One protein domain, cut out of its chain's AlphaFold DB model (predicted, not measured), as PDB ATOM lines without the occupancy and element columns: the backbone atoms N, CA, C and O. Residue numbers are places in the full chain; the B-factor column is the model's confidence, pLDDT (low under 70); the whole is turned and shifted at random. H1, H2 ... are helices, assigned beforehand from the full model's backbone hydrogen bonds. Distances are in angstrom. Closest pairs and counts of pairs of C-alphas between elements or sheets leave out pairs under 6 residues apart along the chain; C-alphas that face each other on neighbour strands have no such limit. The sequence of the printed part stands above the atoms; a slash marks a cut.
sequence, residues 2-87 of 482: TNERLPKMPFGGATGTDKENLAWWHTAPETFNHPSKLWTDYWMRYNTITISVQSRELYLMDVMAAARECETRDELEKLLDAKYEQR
ATOM      1  N   THR A   2      -2.788   5.515  -8.996       32.78
ATOM      2  CA  THR A   2      -2.462   6.475 -10.068       32.78
ATOM      3  C   THR A   2      -1.615   7.613  -9.507       32.78
ATOM      4  O   THR A   2      -2.096   8.384  -8.682       32.78
ATOM      5  N   ASN A   3      -0.364   7.723  -9.959       32.44
ATOM      6  CA  ASN A   3       0.524   8.830  -9.598       32.44
ATOM      7  C   ASN A   3       0.076  10.105 -10.330       32.44
ATOM      8  O   ASN A   3       0.565  10.426 -11.415       32.44
ATOM      9  N   GLU A   4      -0.895  10.813  -9.749       39.97
ATOM     10  CA  GLU A   4      -1.337  12.116 -10.240       39.97
ATOM     11  C   GLU A   4      -0.202  13.130 -10.087       39.97
ATOM     12  O   GLU A   4       0.147  13.584  -8.998       39.97
ATOM     13  N   ARG A   5       0.427  13.444 -11.221       42.91
ATOM     14  CA  ARG A   5       1.579  14.335 -11.299       42.91
ATOM     15  C   ARG A   5       1.115  15.763 -11.005       42.91
ATOM     16  O   ARG A   5       0.587  16.420 -11.902       42.91
ATOM     17  N   LEU A   6       1.289  16.193  -9.750       45.91
ATOM     18  CA  LEU A   6       0.808  17.476  -9.223       45.91
ATOM     19  C   LEU A   6       1.041  18.635 -10.213       45.91
ATOM     20  O   LEU A   6       2.124  18.730 -10.806       45.91
ATOM     21  N   PRO A   7       0.040  19.515 -10.416       45.59
ATOM     22  CA  PRO A   7       0.111  20.563 -11.422       45.59
ATOM     23  C   PRO A   7       1.285  21.501 -11.138       45.59
ATOM     24  O   PRO A   7       1.434  22.046 -10.046       45.59
ATOM     25  N   LYS A   8       2.139  21.690 -12.149       42.16
ATOM     26  CA  LYS A   8       3.360  22.488 -12.033       42.16
ATOM     27  C   LYS A   8       3.002  23.974 -11.901       42.16
ATOM     28  O   LYS A   8       2.743  24.637 -12.904       42.16
ATOM     29  N   MET A   9       2.960  24.452 -10.658       41.22
ATOM     30  CA  MET A   9       2.543  25.809 -10.289       41.22
ATOM     31  C   MET A   9       3.307  26.904 -11.063       41.22
ATOM     32  O   MET A   9       4.501  26.744 -11.336       41.22
ATOM     33  N   PRO A  10       2.647  28.032 -11.406       45.03
ATOM     34  CA  PRO A  10       3.270  29.135 -12.146       45.03
ATOM     35  C   PRO A  10       4.254  29.939 -11.285       45.03
ATOM     36  O   PRO A  10       5.192  30.540 -11.808       45.03
ATOM     37  N   PHE A  11       4.066  29.925  -9.966       49.97
ATOM     38  CA  PHE A  11       5.064  30.365  -9.003       49.97
ATOM     39  C   PHE A  11       6.026  29.201  -8.775       49.97
ATOM     40  O   PHE A  11       5.594  28.103  -8.421       49.97
ATOM     41  N   GLY A  12       7.321  29.426  -9.018       49.19
ATOM     42  CA  GLY A  12       8.339  28.407  -8.779       49.19
ATOM     43  C   GLY A  12       8.267  27.932  -7.330       49.19
ATOM     44  O   GLY A  12       8.261  28.766  -6.424       49.19
ATOM     45  N   GLY A  13       8.181  26.612  -7.131       56.84
ATOM     46  CA  GLY A  13       8.114  26.009  -5.799       56.84
ATOM     47  C   GLY A  13       9.246  26.522  -4.914       56.84
ATOM     48  O   GLY A  13      10.334  26.817  -5.418       56.84
ATOM     49  N   ALA A  14       8.973  26.672  -3.616       61.91
ATOM     50  CA  ALA A  14       9.916  27.280  -2.692       61.91
ATOM     51  C   ALA A  14      11.291  26.601  -2.812       61.91
ATOM     52  O   ALA A  14      11.402  25.379  -2.844       61.91
ATOM     53  N   THR A  15      12.357  27.393  -2.901       74.31
ATOM     54  CA  THR A  15      13.723  26.869  -2.811       74.31
ATOM     55  C   THR A  15      14.284  27.249  -1.455       74.31
ATOM     56  O   THR A  15      14.504  28.436  -1.181       74.31
ATOM     57  N   GLY A  16      14.511  26.245  -0.606       77.12
ATOM     58  CA  GLY A  16      15.313  26.390   0.604       77.12
ATOM     59  C   GLY A  16      16.662  27.028   0.289       77.12
ATOM     60  O   GLY A  16      17.255  26.744  -0.754       77.12
ATOM     61  N   THR A  17      17.145  27.901   1.168       88.12
ATOM     62  CA  THR A  17      18.527  28.380   1.118       88.12
ATOM     63  C   THR A  17      19.457  27.241   1.514       88.12
ATOM     64  O   THR A  17      19.057  26.311   2.215       88.12
ATOM     65  N   ASP A  18      20.723  27.324   1.115       89.75
ATOM     66  CA  ASP A  18      21.711  26.284   1.417       89.75
ATOM     67  C   ASP A  18      21.830  26.005   2.927       89.75
ATOM     68  O   ASP A  18      21.993  24.854   3.324       89.75
ATOM     69  N   LYS A  19      21.653  27.035   3.775       90.88
ATOM     70  CA  LYS A  19      21.597  26.900   5.240       90.88
ATOM     71  C   LYS A  19      20.421  26.034   5.702       90.88
ATOM     72  O   LYS A  19      20.616  25.109   6.482       90.88
ATOM     73  N   GLU A  20      19.210  26.324   5.232       91.50
ATOM     74  CA  GLU A  20      17.999  25.602   5.650       91.50
ATOM     75  C   GLU A  20      17.969  24.174   5.083       91.50
ATOM     76  O   GLU A  20      17.573  23.239   5.775       91.50
ATOM     77  N   ASN A  21      18.444  23.990   3.845       93.06
ATOM     78  CA  ASN A  21      18.586  22.675   3.219       93.06
ATOM     79  C   ASN A  21      19.550  21.780   4.012       93.06
ATOM     80  O   ASN A  21      19.266  20.601   4.216       93.06
ATOM     81  N   LEU A  22      20.666  22.346   4.484       93.06
ATOM     82  CA  LEU A  22      21.645  21.657   5.325       93.06
ATOM     83  C   LEU A  22      21.083  21.356   6.727       93.06
ATOM     84  O   LEU A  22      21.255  20.251   7.236       93.06
ATOM     85  N   ALA A  23      20.360  22.306   7.330       93.50
ATOM     86  CA  ALA A  23      19.710  22.120   8.628       93.50
ATOM     87  C   ALA A  23      18.638  21.013   8.594       93.50
ATOM     88  O   ALA A  23      18.566  20.205   9.523       93.50
ATOM     89  N   TRP A  24      17.856  20.931   7.510       94.56
ATOM     90  CA  TRP A  24      16.917  19.834   7.259       94.56
ATOM     91  C   TRP A  24      17.638  18.492   7.101       94.56
ATOM     92  O   TRP A  24      17.294  17.538   7.800       94.56
ATOM     93  N   TRP A  25      18.685  18.436   6.265       94.19
ATOM     94  CA  TRP A  25      19.482  17.225   6.022       94.19
ATOM     95  C   TRP A  25      20.029  16.610   7.320       94.19
ATOM     96  O   TRP A  25      20.029  15.391   7.473       94.19
ATOM     97  N   HIS A  26      20.482  17.450   8.257       93.19
ATOM     98  CA  HIS A  26      21.019  17.021   9.553       93.19
ATOM     99  C   HIS A  26      19.968  16.782  10.648       93.19
ATOM    100  O   HIS A  26      20.317  16.233  11.690       93.19
ATOM    101  N   THR A  27      18.717  17.214  10.458       94.50
ATOM    102  CA  THR A  27      17.665  17.110  11.487       94.50
ATOM    103  C   THR A  27      16.671  15.989  11.214       94.50
ATOM    104  O   THR A  27      16.222  15.347  12.158       94.50
ATOM    105  N   ALA A  28      16.318  15.756   9.953       93.25
ATOM    106  CA  ALA A  28      15.421  14.672   9.578       93.25
ATOM    107  C   ALA A  28      16.188  13.343   9.394       93.25
ATOM    108  O   ALA A  28      17.314  13.355   8.885       93.25
ATOM    109  N   PRO A  29      15.583  12.192   9.740       92.50
ATOM    110  CA  PRO A  29      16.056  10.867   9.347       92.50
ATOM    111  C   PRO A  29      16.360  10.731   7.847       92.50
ATOM    112  O   PRO A  29      15.629  11.240   6.994       92.50
ATOM    113  N   GLU A  30      17.406   9.968   7.511       91.31
ATOM    114  CA  GLU A  30      17.868   9.738   6.125       91.31
ATOM    115  C   GLU A  30      16.782   9.156   5.197       91.31
ATOM    116  O   GLU A  30      16.847   9.320   3.982       91.31
ATOM    117  N   THR A  31      15.745   8.535   5.767       89.50
ATOM    118  CA  THR A  31      14.566   8.008   5.062       89.50
ATOM    119  C   THR A  31      13.659   9.089   4.456       89.50
ATOM    120  O   THR A  31      12.841   8.770   3.592       89.50
ATOM    121  N   PHE A  32      13.763  10.356   4.883       89.88
ATOM    122  CA  PHE A  32      12.967  11.464   4.328       89.88
ATOM    123  C   PHE A  32      13.632  12.857   4.356       89.88
ATOM    124  O   PHE A  32      12.985  13.845   3.999       89.88
ATOM    125  N   ASN A  33      14.921  12.970   4.693       93.00
ATOM    126  CA  ASN A  33      15.647  14.247   4.812       93.00
ATOM    127  C   ASN A  33      15.936  15.005   3.496       93.00
ATOM    128  O   ASN A  33      16.724  15.950   3.477       93.00
ATOM    129  N   HIS A  34      15.306  14.630   2.381       92.88
ATOM    130  CA  HIS A  34      15.549  15.229   1.069       92.88
ATOM    131  C   HIS A  34      15.001  16.671   0.999       92.88
ATOM    132  O   HIS A  34      13.778  16.849   1.004       92.88
ATOM    133  N   PRO A  35      15.843  17.720   0.864       92.06
ATOM    134  CA  PRO A  35      15.367  19.106   0.953       92.06
ATOM    135  C   PRO A  35      14.406  19.496  -0.172       92.06
ATOM    136  O   PRO A  35      13.476  20.263   0.048       92.06
ATOM    137  N   SER A  36      14.563  18.917  -1.369       89.75
ATOM    138  CA  SER A  36      13.619  19.133  -2.476       89.75
ATOM    139  C   SER A  36      12.182  18.786  -2.066       89.75
ATOM    140  O   SER A  36      11.255  19.538  -2.366       89.75
ATOM    141  N   LYS A  37      11.988  17.697  -1.309       90.06
ATOM    142  CA  LYS A  37      10.660  17.248  -0.877       90.06
ATOM    143  C   LYS A  37      10.059  18.159   0.195       90.06
ATOM    144  O   LYS A  37       8.882  18.495   0.104       90.06
ATOM    145  N   LEU A  38      10.876  18.639   1.137       91.06
ATOM    146  CA  LEU A  38      10.450  19.638   2.123       91.06
ATOM    147  C   LEU A  38       9.813  20.863   1.446       91.06
ATOM    148  O   LEU A  38       8.720  21.266   1.825       91.06
ATOM    149  N   TRP A  39      10.458  21.427   0.420       89.75
ATOM    150  CA  TRP A  39      10.033  22.710  -0.155       89.75
ATOM    151  C   TRP A  39       9.112  22.627  -1.383       89.75
ATOM    152  O   TRP A  39       8.469  23.619  -1.726       89.75
ATOM    153  N   THR A  40       9.020  21.469  -2.046       87.56
ATOM    154  CA  THR A  40       8.115  21.270  -3.200       87.56
ATOM    155  C   THR A  40       6.849  20.487  -2.871       87.56
ATOM    156  O   THR A  40       5.838  20.695  -3.535       87.56
ATOM    157  N   ASP A  41       6.889  19.614  -1.864       89.12
ATOM    158  CA  ASP A  41       5.810  18.677  -1.542       89.12
ATOM    159  C   ASP A  41       5.210  19.013  -0.171       89.12
ATOM    160  O   ASP A  41       4.067  19.462  -0.089       89.12
ATOM    161  N   TYR A  42       6.000  18.929   0.907       89.25
ATOM    162  CA  TYR A  42       5.503  19.203   2.261       89.25
ATOM    163  C   TYR A  42       5.110  20.674   2.452       89.25
ATOM    164  O   TYR A  42       4.064  20.953   3.031       89.25
ATOM    165  N   TRP A  43       5.894  21.622   1.931       88.00
ATOM    166  CA  TRP A  43       5.548  23.048   1.943       88.00
ATOM    167  C   TRP A  43       4.210  23.308   1.247       88.00
ATOM    168  O   TRP A  43       3.364  24.040   1.761       88.00
ATOM    169  N   MET A  44       4.010  22.672   0.089       83.44
ATOM    170  CA  MET A  44       2.811  22.863  -0.718       83.44
ATOM    171  C   MET A  44       1.573  22.235  -0.069       83.44
ATOM    172  O   MET A  44       0.505  22.837  -0.125       83.44
ATOM    173  N   ARG A  45       1.711  21.062   0.566       85.38
ATOM    174  CA  ARG A  45       0.604  20.368   1.245       85.38
ATOM    175  C   ARG A  45       0.259  20.954   2.616       85.38
ATOM    176  O   ARG A  45      -0.917  21.052   2.935       85.38
ATOM    177  N   TYR A  46       1.260  21.353   3.404       85.19
ATOM    178  CA  TYR A  46       1.087  21.664   4.833       85.19
ATOM    179  C   TYR A  46       1.298  23.134   5.209       85.19
ATOM    180  O   TYR A  46       1.009  23.502   6.345       85.19
ATOM    181  N   ASN A  47       1.782  23.987   4.295       79.06
ATOM    182  CA  ASN A  47       1.848  25.436   4.528       79.06
ATOM    183  C   ASN A  47       0.983  26.258   3.561       79.06
ATOM    184  O   ASN A  47       0.553  27.340   3.941       79.06
ATOM    185  N   THR A  48       0.706  25.814   2.328       65.31
ATOM    186  CA  THR A  48      -0.002  26.658   1.342       65.31
ATOM    187  C   THR A  48      -1.382  26.143   0.943       65.31
ATOM    188  O   THR A  48      -1.502  25.253   0.109       65.31
ATOM    189  N   ILE A  49      -2.434  26.806   1.431       58.84
ATOM    190  CA  ILE A  49      -3.807  26.627   0.911       58.84
ATOM    191  C   ILE A  49      -3.993  27.461  -0.366       58.84
ATOM    192  O   ILE A  49      -4.596  27.029  -1.343       58.84
ATOM    193  N   THR A  50      -3.442  28.678  -0.366       48.00
ATOM    194  CA  THR A  50      -3.279  29.577  -1.530       48.00
ATOM    195  C   THR A  50      -2.231  30.648  -1.200       48.00
ATOM    196  O   THR A  50      -1.393  30.980  -2.032       48.00
ATOM    197  N   ILE A  51      -2.233  31.125   0.049       54.25
ATOM    198  CA  ILE A  51      -1.117  31.823   0.705       54.25
ATOM    199  C   ILE A  51      -0.499  30.874   1.747       54.25
ATOM    200  O   ILE A  51      -1.148  29.911   2.164       54.25
ATOM    201  N   SER A  52       0.759  31.116   2.127       58.88
ATOM    202  CA  SER A  52       1.444  30.424   3.224       58.88
ATOM    203  C   SER A  52       0.835  30.788   4.582       58.88
ATOM    204  O   SER A  52       0.842  31.960   4.957       58.88
ATOM    205  N   VAL A  53       0.342  29.793   5.320       68.69
ATOM    206  CA  VAL A  53      -0.290  29.940   6.642       68.69
ATOM    207  C   VAL A  53       0.719  30.407   7.701       68.69
ATOM    208  O   VAL A  53       0.370  31.155   8.611       68.69
ATOM    209  N   GLN A  54       1.987  30.018   7.558       68.94
ATOM    210  CA  GLN A  54       3.104  30.440   8.401       68.94
ATOM    211  C   GLN A  54       4.207  31.119   7.585       68.94
ATOM    212  O   GLN A  54       4.366  30.867   6.385       68.94
ATOM    213  N   SER A  55       5.043  31.920   8.262       81.56
ATOM    214  CA  SER A  55       6.326  32.340   7.690       81.56
ATOM    215  C   SER A  55       7.205  31.120   7.393       81.56
ATOM    216  O   SER A  55       7.032  30.035   7.957       81.56
ATOM    217  N   ARG A  56       8.174  31.310   6.501       82.88
ATOM    218  CA  ARG A  56       9.102  30.269   6.056       82.88
ATOM    219  C   ARG A  56       9.902  29.663   7.208       82.88
ATOM    220  O   ARG A  56      10.070  28.450   7.285       82.88
ATOM    221  N   GLU A  57      10.350  30.530   8.101       84.12
ATOM    222  CA  GLU A  57      11.182  30.240   9.262       84.12
ATOM    223  C   GLU A  57      10.377  29.492  10.330       84.12
ATOM    224  O   GLU A  57      10.853  28.502  10.884       84.12
ATOM    225  N   LEU A  58       9.131  29.923  10.571       84.38
ATOM    226  CA  LEU A  58       8.211  29.267  11.502       84.38
ATOM    227  C   LEU A  58       7.811  27.874  11.013       84.38
ATOM    228  O   LEU A  58       7.892  26.928  11.790       84.38
ATOM    229  N   TYR A  59       7.465  27.728   9.730       88.62
ATOM    230  CA  TYR A  59       7.181  26.426   9.123       88.62
ATOM    231  C   TYR A  59       8.383  25.481   9.221       88.62
ATOM    232  O   TYR A  59       8.244  24.343   9.668       88.62
ATOM    233  N   LEU A  60       9.581  25.955   8.856       89.44
ATOM    234  CA  LEU A  60      10.801  25.158   8.953       89.44
ATOM    235  C   LEU A  60      11.048  24.691  10.392       89.44
ATOM    236  O   LEU A  60      11.358  23.523  10.600       89.44
ATOM    237  N   MET A  61      10.864  25.568  11.382       89.62
ATOM    238  CA  MET A  61      10.985  25.217  12.799       89.62
ATOM    239  C   MET A  61       9.922  24.192  13.235       89.62
ATOM    240  O   MET A  61      10.269  23.196  13.870       89.62
ATOM    241  N   ASP A  62       8.651  24.388  12.865       89.69
ATOM    242  CA  ASP A  62       7.545  23.487  13.216       89.69
ATOM    243  C   ASP A  62       7.716  22.080  12.598       89.69
ATOM    244  O   ASP A  62       7.336  21.087  13.232       89.69
ATOM    245  N   VAL A  63       8.321  21.992  11.407       92.50
ATOM    246  CA  VAL A  63       8.612  20.743  10.675       92.50
ATOM    247  C   VAL A  63       9.914  20.090  11.145       92.50
ATOM    248  O   VAL A  63       9.963  18.871  11.283       92.50
ATOM    249  N   MET A  64      10.958  20.867  11.452       93.12
ATOM    250  CA  MET A  64      12.190  20.359  12.074       93.12
ATOM    251  C   MET A  64      11.940  19.818  13.485       93.12
ATOM    252  O   MET A  64      12.618  18.878  13.890       93.12
ATOM    253  N   ALA A  65      10.976  20.374  14.226       93.19
ATOM    254  CA  ALA A  65      10.518  19.807  15.490       93.19
ATOM    255  C   ALA A  65       9.835  18.446  15.265       93.19
ATOM    256  O   ALA A  65      10.288  17.446  15.810       93.19
ATOM    257  N   ALA A  66       8.828  18.383  14.384       93.19
ATOM    258  CA  ALA A  66       8.130  17.132  14.066       93.19
ATOM    259  C   ALA A  66       9.085  16.038  13.543       93.19
ATOM    260  O   ALA A  66       9.016  14.890  13.970       93.19
ATOM    261  N   ALA A  67      10.051  16.390  12.689       93.81
ATOM    262  CA  ALA A  67      11.033  15.450  12.147       93.81
ATOM    263  C   ALA A  67      12.036  14.898  13.180       93.81
ATOM    264  O   ALA A  67      12.696  13.906  12.888       93.81
ATOM    265  N   ARG A  68      12.150  15.502  14.374       93.25
ATOM    266  CA  ARG A  68      12.912  14.949  15.514       93.25
ATOM    267  C   ARG A  68      12.102  13.957  16.349       93.25
ATOM    268  O   ARG A  68      12.687  13.212  17.128       93.25
ATOM    269  N   GLU A  69      10.778  13.973  16.211       91.75
ATOM    270  CA  GLU A  69       9.835  13.132  16.962       91.75
ATOM    271  C   GLU A  69       9.377  11.896  16.163       91.75
ATOM    272  O   GLU A  69       8.767  10.994  16.734       91.75
ATOM    273  N   CYS A  70       9.678  11.833  14.861       92.69
ATOM    274  CA  CYS A  70       9.271  10.751  13.960       92.69
ATOM    275  C   CYS A  70      10.458   9.901  13.495       92.69
ATOM    276  O   CYS A  70      11.441  10.435  12.983       92.69
ATOM    277  N   GLU A  71      10.330   8.573  13.570       90.94
ATOM    278  CA  GLU A  71      11.273   7.645  12.926       90.94
ATOM    279  C   GLU A  71      10.905   7.420  11.449       90.94
ATOM    280  O   GLU A  71      11.773   7.187  10.601       90.94
ATOM    281  N   THR A  72       9.612   7.520  11.122       94.06
ATOM    282  CA  THR A  72       9.073   7.256   9.785       94.06
ATOM    283  C   THR A  72       8.484   8.495   9.111       94.06
ATOM    284  O   THR A  72       8.037   9.454   9.742       94.06
ATOM    285  N   ARG A  73       8.441   8.449   7.775       92.31
ATOM    286  CA  ARG A  73       7.823   9.485   6.939       92.31
ATOM    287  C   ARG A  73       6.327   9.658   7.226       92.31
ATOM    288  O   ARG A  73       5.833  10.781   7.194       92.31
ATOM    289  N   ASP A  74       5.618   8.563   7.478       92.94
ATOM    290  CA  ASP A  74       4.159   8.573   7.622       92.94
ATOM    291  C   ASP A  74       3.732   9.176   8.972       92.94
ATOM    292  O   ASP A  74       2.686   9.814   9.070       92.94
ATOM    293  N   GLU A  75       4.571   9.043  10.004       93.75
ATOM    294  CA  GLU A  75       4.420   9.771  11.268       93.75
ATOM    295  C   GLU A  75       4.629  11.277  11.073       93.75
ATOM    296  O   GLU A  75       3.824  12.060  11.579       93.75
ATOM    297  N   LEU A  76       5.641  11.685  10.291       94.00
ATOM    298  CA  LEU A  76       5.870  13.096   9.972       94.00
ATOM    299  C   LEU A  76       4.682  13.689   9.210       94.00
ATOM    300  O   LEU A  76       4.148  14.709   9.636       94.00
ATOM    301  N   GLU A  77       4.253  13.065   8.107       93.69
ATOM    302  CA  GLU A  77       3.120  13.563   7.313       93.69
ATOM    303  C   GLU A  77       1.855  13.694   8.184       93.69
ATOM    304  O   GLU A  77       1.197  14.730   8.138       93.69
ATOM    305  N   LYS A  78       1.612  12.749   9.104       94.06
ATOM    306  CA  LYS A  78       0.508  12.801  10.076       94.06
ATOM    307  C   LYS A  78       0.647  13.894  11.151       94.06
ATOM    308  O   LYS A  78      -0.368  14.450  11.577       94.06
ATOM    309  N   LEU A  79       1.857  14.209  11.628       92.19
ATOM    310  CA  LEU A  79       2.070  15.356  12.529       92.19
ATOM    311  C   LEU A  79       1.874  16.689  11.796       92.19
ATOM    312  O   LEU A  79       1.364  17.642  12.389       92.19
ATOM    313  N   LEU A  80       2.250  16.757  10.516       91.62
ATOM    314  CA  LEU A  80       2.046  17.943   9.688       91.62
ATOM    315  C   LEU A  80       0.569  18.134   9.312       91.62
ATOM    316  O   LEU A  80       0.097  19.261   9.424       91.62
ATOM    317  N   ASP A  81      -0.180  17.066   9.005       89.81
ATOM    318  CA  ASP A  81      -1.652  17.091   8.899       89.81
ATOM    319  C   ASP A  81      -2.281  17.677  10.178       89.81
ATOM    320  O   ASP A  81      -3.085  18.608  10.124       89.81
ATOM    321  N   ALA A  82      -1.884  17.168  11.352       89.12
ATOM    322  CA  ALA A  82      -2.444  17.598  12.632       89.12
ATOM    323  C   ALA A  82      -2.137  19.072  12.960       89.12
ATOM    324  O   ALA A  82      -3.026  19.793  13.418       89.12
ATOM    325  N   LYS A  83      -0.906  19.544  12.698       87.31
ATOM    326  CA  LYS A  83      -0.560  20.970  12.836       87.31
ATOM    327  C   LYS A  83      -1.296  21.834  11.813       87.31
ATOM    328  O   LYS A  83      -1.761  22.909  12.174       87.31
ATOM    329  N   TYR A  84      -1.420  21.383  10.566       86.75
ATOM    330  CA  TYR A  84      -2.128  22.104   9.510       86.75
ATOM    331  C   TYR A  84      -3.604  22.327   9.875       86.75
ATOM    332  O   TYR A  84      -4.051  23.473   9.904       86.75
ATOM    333  N   GLU A  85      -4.330  21.274  10.263       86.19
ATOM    334  CA  GLU A  85      -5.727  21.376  10.711       86.19
ATOM    335  C   GLU A  85      -5.867  22.277  11.954       86.19
ATOM    336  O   GLU A  85      -6.792  23.088  12.031       86.19
ATOM    337  N   GLN A  86      -4.912  22.224  12.896       85.38
ATOM    338  CA  GLN A  86      -4.870  23.162  14.024       85.38
ATOM    339  C   GLN A  86      -4.726  24.619  13.552       85.38
ATOM    340  O   GLN A  86      -5.467  25.479  14.023       85.38
ATOM    341  N   ARG A  87      -3.813  24.924  12.615       81.25
ATOM    342  CA  ARG A  87      -3.648  26.295  12.092       81.25
ATOM    343  C   ARG A  87      -4.862  26.767  11.287       81.25
ATOM    344  O   ARG A  87      -5.183  27.951  11.330       81.25
TER     345      ARG A  87
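What this domain is: This is residues 2 to 87 of the 482 residues of an uncharacterized protein of Magnaporthe oryzae (UniProt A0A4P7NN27). Three helices, H1, H3 and H4, make a bowed row, and H2 runs across beneath it from H1 to H4; H1 and H3 are side by side, while H4 crosses H3 at a steep angle. Residues 2 to 17, with no named element, lead into H1. The printed part has 86 residues with four named helices, H1 to H4 in chain order, and no named strand; the class is all helix. It is compact, with a radius of gyration of the C-alphas of 12.4 A and spans of 32 by 30 by 29 A.

How they stand to each other: H4, residues 73 to 87, is the longest helix. Its residues 76 to 80 alone touch H3, residues 56 to 69, at 63 to 67 alone; the closest C-alphas, of Ala 67 and Leu 76, are 6.1 A apart, and the helices run opposite ways at a steep tilt of 47 degrees. H4 also touches H2, residues 35 to 46, at 42 to 46 alone; the closest C-alphas, of Tyr 46 and Tyr 84, are 5.7 A apart, at a steep tilt of 42 degrees, the same way. H3 touches H1, residues 18 to 27, at a shallow tilt of 19 degrees, the same way; the closest C-alphas, of Thr 27 and Met 64, are 6.4 A apart. H1 and H2 only just touch, with 3 pairs of C-alphas within 8 A, H2 with residue 35 alone; the closest C-alphas, of Asn 21 and Pro 35, are 5.3 A apart, and the lines are about perpendicular at 82 degrees. H2 and H3 are near each other; H1 and H4 are apart. Every O i to N i+4 pair is within hydrogen-bond range in H1 and H4, against 5 of 8 in H2 and 9 of 10 in H3.

Where its parts are: H4 measures 21.0 A from first to last C-alpha and ends at C-alpha 87, (-3.648, 26.295, 12.092). H3 measures 20.3 A, H2 15.0 A and H1 14.2 A. H1 begins at C-alpha 18, (21.711, 26.284, 1.417).

The domain as a whole: The two C-alphas farthest apart, of Thr 2 and Lys 19, are 35.1 A apart. The printed part has no cut. The link from H3 to H4 is tight; those from H1 to H2 and H2 to H3 are short. Mean pLDDT of the printed part is 80.6, with residues 2 to 14 and 48 to 54 under 70.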